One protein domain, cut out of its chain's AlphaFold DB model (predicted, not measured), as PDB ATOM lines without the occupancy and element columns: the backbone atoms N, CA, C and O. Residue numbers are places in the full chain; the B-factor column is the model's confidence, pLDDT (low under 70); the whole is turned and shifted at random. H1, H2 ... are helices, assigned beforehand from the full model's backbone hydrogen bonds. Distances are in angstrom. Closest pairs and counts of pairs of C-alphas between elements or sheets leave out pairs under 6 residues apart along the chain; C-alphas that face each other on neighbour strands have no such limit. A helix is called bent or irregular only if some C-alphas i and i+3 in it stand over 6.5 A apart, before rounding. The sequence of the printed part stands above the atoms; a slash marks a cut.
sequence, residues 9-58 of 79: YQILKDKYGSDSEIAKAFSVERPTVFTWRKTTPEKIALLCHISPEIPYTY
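What this domain is: This is residues 9 to 58 of the 79 residues of an uncharacterized protein of Chania multitudinisentens RB-25 (UniProt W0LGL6). The longest helix, H4, makes one side of a small rounded body, with the last residues, 51 to 58, looping round its end and folding back alongside it; the other side is a cluster of three short helices, H1, H2 and H3, in which H2 touches both of the others and stands at a steep angle to each. The stretch from 36 to 41 crosses from the cluster to H4, whose backbone stays apart from the three helices. You have 50 printed residues with four named helices, in the order H1, H2, H3, H4 along the chain, and no named strand; the class is all helix. The whole is compact, with a radius of gyration of the C-alphas of 9.8 A, and it spans 24 by 19 by 17 A along its three main axes.

How they stand to each other: Begin at H4, residues 42 to 50, which touches no helix. Go back along the chain through residues 36 to 41, a short link, and you reach H3, residues 30 to 35; H3 and H4 are apart, with no C-alpha of the one within 8 A of the other. From H3 look next to H2, residues 19 to 25: the two touch, with 9 pairs of C-alphas within 8 A, and the closest C-alphas are those of Ala 23 and Arg 30, 5.3 A apart. Their centres are 9.2 A apart. They run opposite ways at a steep tilt of 69.7 degrees, only just short of about perpendicular. The next helix outward is H1, residues 9 to 16, which touches H2 only at the corner by their link, with 4 pairs of C-alphas within 8 A. There the closest C-alphas are those of Tyr 16 and Ile 22, 5.9 A apart, while the centres of H1 and H2 are 10.0 A apart. These two run the same way at a steep tilt of 68 degrees, again only just short of about perpendicular. H1 and H3 are near each other, with no pair of C-alphas within 8 A but 5 pairs within 10 A. H4 is apart from H1 and from H2. Check the backbone atoms inside H1, H2, H3 and H4: in each of these helices every pair of O i and N i+4 is within hydrogen-bond range.

Where its parts are: Find C-alpha 42 at (130.044, 119.893, 79.222); from Glu 42 there, H4 runs through 9 residues to Ile 50, whose C-alpha is at (130.870, 123.290, 91.044), 12.3 A from the first. Then go to the first printed residue, Tyr 9, with its C-alpha at (135.368, 109.666, 84.058), where H1 begins; it has 8 residues and reaches Tyr 16 after 10.4 A. H2 has 7 residues from Asp 19 to Ala 25 and measures 9.9 A from first to last C-alpha. H3 has 6 residues from Arg 30 to Thr 35 and measures 9.1 A. No helix is bent or irregular. After H4, read residues 51 to 58, which hold no named element: C-alpha 52 is at (133.284, 120.558, 96.160), and C-alpha 58 is at (136.456, 122.293, 84.202).

The domain as a whole: The two C-alphas farthest apart are those of Pro 31 and Pro 52, at 26.0 A. The first and last printed C-alphas, of Tyr 9 and Tyr 58, are 12.7 A apart. The links from H1 to H2 and from H2 to H3 are tight, with 2 and 4 residues; the link from H3 to H4, with 6 residues, is short, and no link is long. The printed part has no cut. It covers residues 9 to 58 of a full chain of 79 residues. In the B-factor column the mean pLDDT of the printed part is 86.9, and no printed residue is under 70.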
ATOM      1  N   TYR A   9     135.867 111.030  83.914       87.06
ATOM      2  CA  TYR A   9     135.368 109.666  84.058       87.06
ATOM      3  C   TYR A   9     136.115 108.868  85.138       87.06
ATOM      4  O   TYR A   9     135.478 108.195  85.941       87.06
ATOM      5  N   GLN A  10     137.448 108.947  85.190       87.38
ATOM      6  CA  GLN A  10     138.238 108.245  86.206       87.38
ATOM      7  C   GLN A  10     137.965 108.782  87.612       87.38
ATOM      8  O   GLN A  10     137.858 107.993  88.543       87.38
ATOM      9  N   ILE A  11     137.806 110.099  87.761       88.44
ATOM     10  CA  ILE A  11     137.474 110.731  89.048       88.44
ATOM     11  C   ILE A  11     136.092 110.268  89.526       88.44
ATOM     12  O   ILE A  11     135.925 109.890  90.683       88.44
ATOM     13  N   LEU A  12     135.108 110.239  88.627       87.50
ATOM     14  CA  LEU A  12     133.767 109.746  88.936       87.50
ATOM     15  C   LEU A  12     133.777 108.248  89.258       87.50
ATOM     16  O   LEU A  12     133.097 107.813  90.183       87.50
ATOM     17  N   LYS A  13     134.567 107.453  88.531       88.94
ATOM     18  CA  LYS A  13     134.717 106.018  88.786       88.94
ATOM     19  C   LYS A  13     135.319 105.744  90.159       88.94
ATOM     20  O   LYS A  13     134.834 104.859  90.849       88.94
ATOM     21  N   ASP A  14     136.334 106.504  90.550       89.81
ATOM     22  CA  ASP A  14     136.975 106.395  91.863       89.81
ATOM     23  C   ASP A  14     136.001 106.771  92.993       89.81
ATOM     24  O   ASP A  14     135.891 106.060  93.987       89.81
ATOM     25  N   LYS A  15     135.204 107.830  92.793       88.88
ATOM     26  CA  LYS A  15     134.241 108.321  93.789       88.88
ATOM     27  C   LYS A  15     133.001 107.434  93.953       88.88
ATOM     28  O   LYS A  15     132.565 107.204  95.075       88.88
ATOM     29  N   TYR A  16     132.401 106.977  92.853       88.88
ATOM     30  CA  TYR A  16     131.135 106.224  92.857       88.88
ATOM     31  C   TYR A  16     131.325 104.704  92.701       88.88
ATOM     32  O   TYR A  16     130.374 103.936  92.831       88.88
ATOM     33  N   GLY A  17     132.530 104.244  92.365       88.81
ATOM     34  CA  GLY A  17     132.898 102.832  92.217       88.81
ATOM     35  C   GLY A  17     132.444 102.170  90.910       88.81
ATOM     36  O   GLY A  17     133.171 101.349  90.346       88.81
ATOM     37  N   SER A  18     131.264 102.505  90.376       89.75
ATOM     38  CA  SER A  18     130.743 101.857  89.165       89.75
ATOM     39  C   SER A  18     129.971 102.788  88.233       89.75
ATOM     40  O   SER A  18     129.353 103.758  88.661       89.75
ATOM     41  N   ASP A  19     129.940 102.432  86.943       89.12
ATOM     42  CA  ASP A  19     129.215 103.183  85.902       89.12
ATOM     43  C   ASP A  19     127.706 103.279  86.222       89.12
ATOM     44  O   ASP A  19     127.030 104.230  85.844       89.12
ATOM     45  N   SER A  20     127.194 102.307  86.980       89.81
ATOM     46  CA  SER A  20     125.815 102.223  87.465       89.81
ATOM     47  C   SER A  20     125.484 103.253  88.533       89.81
ATOM     48  O   SER A  20     124.405 103.838  88.510       89.81
ATOM     49  N   GLU A  21     126.400 103.447  89.477       91.12
ATOM     50  CA  GLU A  21     126.222 104.397  90.572       91.12
ATOM     51  C   GLU A  21     126.406 105.827  90.068       91.12
ATOM     52  O   GLU A  21     125.627 106.703  90.429       91.12
ATOM     53  N   ILE A  22     127.330 106.041  89.124       90.12
ATOM     54  CA  ILE A  22     127.433 107.306  88.385       90.12
ATOM     55  C   ILE A  22     126.109 107.591  87.661       90.12
ATOM     56  O   ILE A  22     125.544 108.671  87.798       90.12
ATOM     57  N   ALA A  23     125.573 106.611  86.928       90.25
ATOM     58  CA  ALA A  23     124.313 106.763  86.203       90.25
ATOM     59  C   ALA A  23     123.158 107.180  87.131       90.25
ATOM     60  O   ALA A  23     122.428 108.118  86.819       90.25
ATOM     61  N   LYS A  24     123.050 106.561  88.315       90.56
ATOM     62  CA  LYS A  24     122.074 106.958  89.341       90.56
ATOM     63  C   LYS A  24     122.322 108.369  89.877       90.56
ATOM     64  O   LYS A  24     121.381 109.152  89.944       90.56
ATOM     65  N   ALA A  25     123.565 108.705  90.221       88.62
ATOM     66  CA  ALA A  25     123.917 110.007  90.791       88.62
ATOM     67  C   ALA A  25     123.583 111.168  89.845       88.62
ATOM     68  O   ALA A  25     123.105 112.211  90.283       88.62
ATOM     69  N   PHE A  26     123.783 110.970  88.541       87.19
ATOM     70  CA  PHE A  26     123.478 111.970  87.518       87.19
ATOM     71  C   PHE A  26     122.099 111.785  86.868       87.19
ATOM     72  O   PHE A  26     121.758 112.552  85.970       87.19
ATOM     73  N   SER A  27     121.302 110.803  87.310       88.94
ATOM     74  CA  SER A  27     120.004 110.448  86.711       88.94
ATOM     75  C   SER A  27     120.075 110.267  85.186       88.94
ATOM     76  O   SER A  27     119.235 110.763  84.437       88.94
ATOM     77  N   VAL A  28     121.111 109.568  84.716       88.75
ATOM     78  CA  VAL A  28     121.331 109.222  83.303       88.75
ATOM     79  C   VAL A  28     121.338 107.709  83.116       88.75
ATOM     80  O   VAL A  28     121.454 106.944  84.070       88.75
ATOM     81  N   GLU A  29     121.253 107.247  81.873       89.62
ATOM     82  CA  GLU A  29     121.377 105.824  81.573       89.62
ATOM     83  C   GLU A  29     122.835 105.338  81.680       89.62
ATOM     84  O   GLU A  29     123.785 106.047  81.341       89.62
ATOM     85  N   ARG A  30     123.037 104.081  82.098       87.69
ATOM     86  CA  ARG A  30     124.365 103.434  82.122       87.69
ATOM     87  C   ARG A  30     125.145 103.534  80.800       87.69
ATOM     88  O   ARG A  30     126.333 103.858  80.865       87.69
ATOM     89  N   PRO A  31     124.550 103.283  79.613       88.12
ATOM     90  CA  PRO A  31     125.254 103.473  78.342       88.12
ATOM     91  C   PRO A  31     125.739 104.914  78.140       88.12
ATOM     92  O   PRO A  31     126.825 105.110  77.600       88.12
ATOM     93  N   THR A  32     125.010 105.914  78.637       87.44
ATOM     94  CA  THR A  32     125.438 107.319  78.596       87.44
ATOM     95  C   THR A  32     126.704 107.535  79.415       87.44
ATOM     96  O   THR A  32     127.615 108.208  78.956       87.44
ATOM     97  N   VAL A  33     126.837 106.906  80.583       87.81
ATOM     98  CA  VAL A  33     128.087 106.978  81.365       87.81
ATOM     99  C   VAL A  33     129.246 106.281  80.647       87.81
ATOM    100  O   VAL A  33     130.390 106.726  80.729       87.81
ATOM    101  N   PHE A  34     128.980 105.209  79.896       86.81
ATOM    102  CA  PHE A  34     130.019 104.532  79.118       86.81
ATOM    103  C   PHE A  34     130.612 105.438  78.025       86.81
ATOM    104  O   PHE A  34     131.820 105.381  77.776       86.81
ATOM    105  N   THR A  35     129.813 106.319  77.411       87.06
ATOM    106  CA  THR A  35     130.315 107.267  76.399       87.06
ATOM    107  C   THR A  35     131.221 108.350  76.995       87.06
ATOM    108  O   THR A  35     132.117 108.842  76.303       87.06
ATOM    109  N   TRP A  36     131.098 108.639  78.297       86.25
ATOM    110  CA  TRP A  36     131.923 109.635  78.998       86.25
ATOM    111  C   TRP A  36     133.407 109.268  79.054       86.25
ATOM    112  O   TRP A  36     134.243 110.149  79.246       86.25
ATOM    113  N   ARG A  37     133.746 107.990  78.817       82.25
ATOM    114  CA  ARG A  37     135.132 107.525  78.644       82.25
ATOM    115  C   ARG A  37     135.855 108.222  77.493       82.25
ATOM    116  O   ARG A  37     137.073 108.347  77.547       82.25
ATOM    117  N   LYS A  38     135.118 108.624  76.452       82.06
ATOM    118  CA  LYS A  38     135.659 109.373  75.311       82.06
ATOM    119  C   LYS A  38     135.540 110.872  75.546       82.06
ATOM    120  O   LYS A  38     136.532 111.586  75.479       82.06
ATOM    121  N   THR A  39     134.327 111.337  75.837       81.31
ATOM    122  CA  THR A  39     134.043 112.754  76.070       81.31
ATOM    123  C   THR A  39     132.868 112.863  77.029       81.31
ATOM    124  O   THR A  39     131.767 112.404  76.729       81.31
ATOM    125  N   THR A  40     133.094 113.446  78.205       84.69
ATOM    126  CA  THR A  40     132.005 113.723  79.153       84.69
ATOM    127  C   THR A  40     131.274 114.985  78.703       84.69
ATOM    128  O   THR A  40     131.966 115.936  78.367       84.69
ATOM    129  N   PRO A  41     129.932 115.060  78.699       85.62
ATOM    130  CA  PRO A  41     129.205 116.268  78.321       85.62
ATOM    131  C   PRO A  41     129.596 117.475  79.175       85.62
ATOM    132  O   PRO A  41     129.785 117.358  80.385       85.62
ATOM    133  N   GLU A  42     129.628 118.654  78.559       85.75
ATOM    134  CA  GLU A  42     130.044 119.893  79.222       85.75
ATOM    135  C   GLU A  42     129.217 120.207  80.476       85.75
ATOM    136  O   GLU A  42     129.767 120.552  81.516       85.75
ATOM    137  N   LYS A  43     127.893 120.005  80.410       86.12
ATOM    138  CA  LYS A  43     126.989 120.192  81.554       86.12
ATOM    139  C   LYS A  43     127.417 119.362  82.769       86.12
ATOM    140  O   LYS A  43     127.367 119.852  83.890       86.12
ATOM    141  N   ILE A  44     127.845 118.119  82.548       87.44
ATOM    142  CA  ILE A  44     128.302 117.223  83.619       87.44
ATOM    143  C   ILE A  44     129.658 117.686  84.147       87.44
ATOM    144  O   ILE A  44     129.858 117.727  85.357       87.44
ATOM    145  N   ALA A  45     130.564 118.092  83.261       87.12
ATOM    146  CA  ALA A  45     131.865 118.619  83.648       87.12
ATOM    147  C   ALA A  45     131.759 119.901  84.486       87.12
ATOM    148  O   ALA A  45     132.444 120.033  85.499       87.12
ATOM    149  N   LEU A  46     130.840 120.801  84.132       87.56
ATOM    150  CA  LEU A  46     130.522 121.990  84.918       87.56
ATOM    151  C   LEU A  46     129.907 121.636  86.276       87.56
ATOM    152  O   LEU A  46     130.348 122.164  87.291       87.56
ATOM    153  N   LEU A  47     128.944 120.708  86.324       88.06
ATOM    154  CA  LEU A  47     128.378 120.229  87.593       88.06
ATOM    155  C   LEU A  47     129.460 119.653  88.515       88.06
ATOM    156  O   LEU A  47     129.473 119.936  89.713       88.06
ATOM    157  N   CYS A  48     130.393 118.885  87.951       87.94
ATOM    158  CA  CYS A  48     131.519 118.319  88.687       87.94
ATOM    159  C   CYS A  48     132.508 119.388  89.162       87.94
ATOM    160  O   CYS A  48     133.086 119.227  90.225       87.94
ATOM    161  N   HIS A  49     132.676 120.476  88.411       86.88
ATOM    162  CA  HIS A  49     133.517 121.604  88.811       86.88
ATOM    163  C   HIS A  49     132.917 122.429  89.957       86.88
ATOM    164  O   HIS A  49     133.649 122.930  90.805       86.88
ATOM    165  N   ILE A  50     131.590 122.564  89.988       86.06
ATOM    166  CA  ILE A  50     130.870 123.290  91.044       86.06
ATOM    167  C   ILE A  50     130.790 122.456  92.331       86.06
ATOM    168  O   ILE A  50     130.737 123.007  93.429       86.06
ATOM    169  N   SER A  51     130.769 121.129  92.206       82.75
ATOM    170  CA  SER A  51     130.632 120.224  93.346       82.75
ATOM    171  C   SER A  51     131.957 120.124  94.117       82.75
ATOM    172  O   SER A  51     132.907 119.543  93.596       82.75
ATOM    173  N   PRO A  52     132.037 120.584  95.381       80.62
ATOM    174  CA  PRO A  52     133.284 120.558  96.160       80.62
ATOM    175  C   PRO A  52     133.761 119.133  96.465       80.62
ATOM    176  O   PRO A  52     134.916 118.897  96.805       80.62
ATOM    177  N   GLU A  53     132.858 118.168  96.342       83.00
ATOM    178  CA  GLU A  53     133.127 116.767  96.594       83.00
ATOM    179  C   GLU A  53     133.841 116.041  95.443       83.00
ATOM    180  O   GLU A  53     134.249 114.886  95.611       83.00
ATOM    181  N   ILE A  54     133.931 116.660  94.262       84.00
ATOM    182  CA  ILE A  54     134.551 116.080  93.071       84.00
ATOM    183  C   ILE A  54     135.786 116.927  92.747       84.00
ATOM    184  O   ILE A  54     135.643 118.083  92.363       84.00
ATOM    185  N   PRO A  55     137.011 116.383  92.870       82.56
ATOM    186  CA  PRO A  55     138.240 117.125  92.600       82.56
ATOM    187  C   PRO A  55     138.486 117.246  91.086       82.56
ATOM    188  O   PRO A  55     139.456 116.709  90.553       82.56
ATOM    189  N   TYR A  56     137.577 117.919  90.380       83.94
ATOM    190  CA  TYR A  56     137.637 118.150  88.944       83.94
ATOM    191  C   TYR A  56     137.594 119.647  88.635       83.94
ATOM    192  O   TYR A  56     136.732 120.386  89.109       83.94
ATOM    193  N   THR A  57     138.517 120.100  87.793       84.25
ATOM    194  CA  THR A  57     138.524 121.468  87.279       84.25
ATOM    195  C   THR A  57     138.051 121.442  85.838       84.25
ATOM    196  O   THR A  57     138.668 120.791  84.996       84.25
ATOM    197  N   TYR A  58     136.958 122.151  85.560       84.25
ATOM    198  CA  TYR A  58     136.456 122.293  84.202       84.25
ATOM    199  C   TYR A  58     137.497 122.998  83.329       84.25
ATOM    200  O   TYR A  58     137.952 124.094  83.660       84.25
TER     201      TYR A  58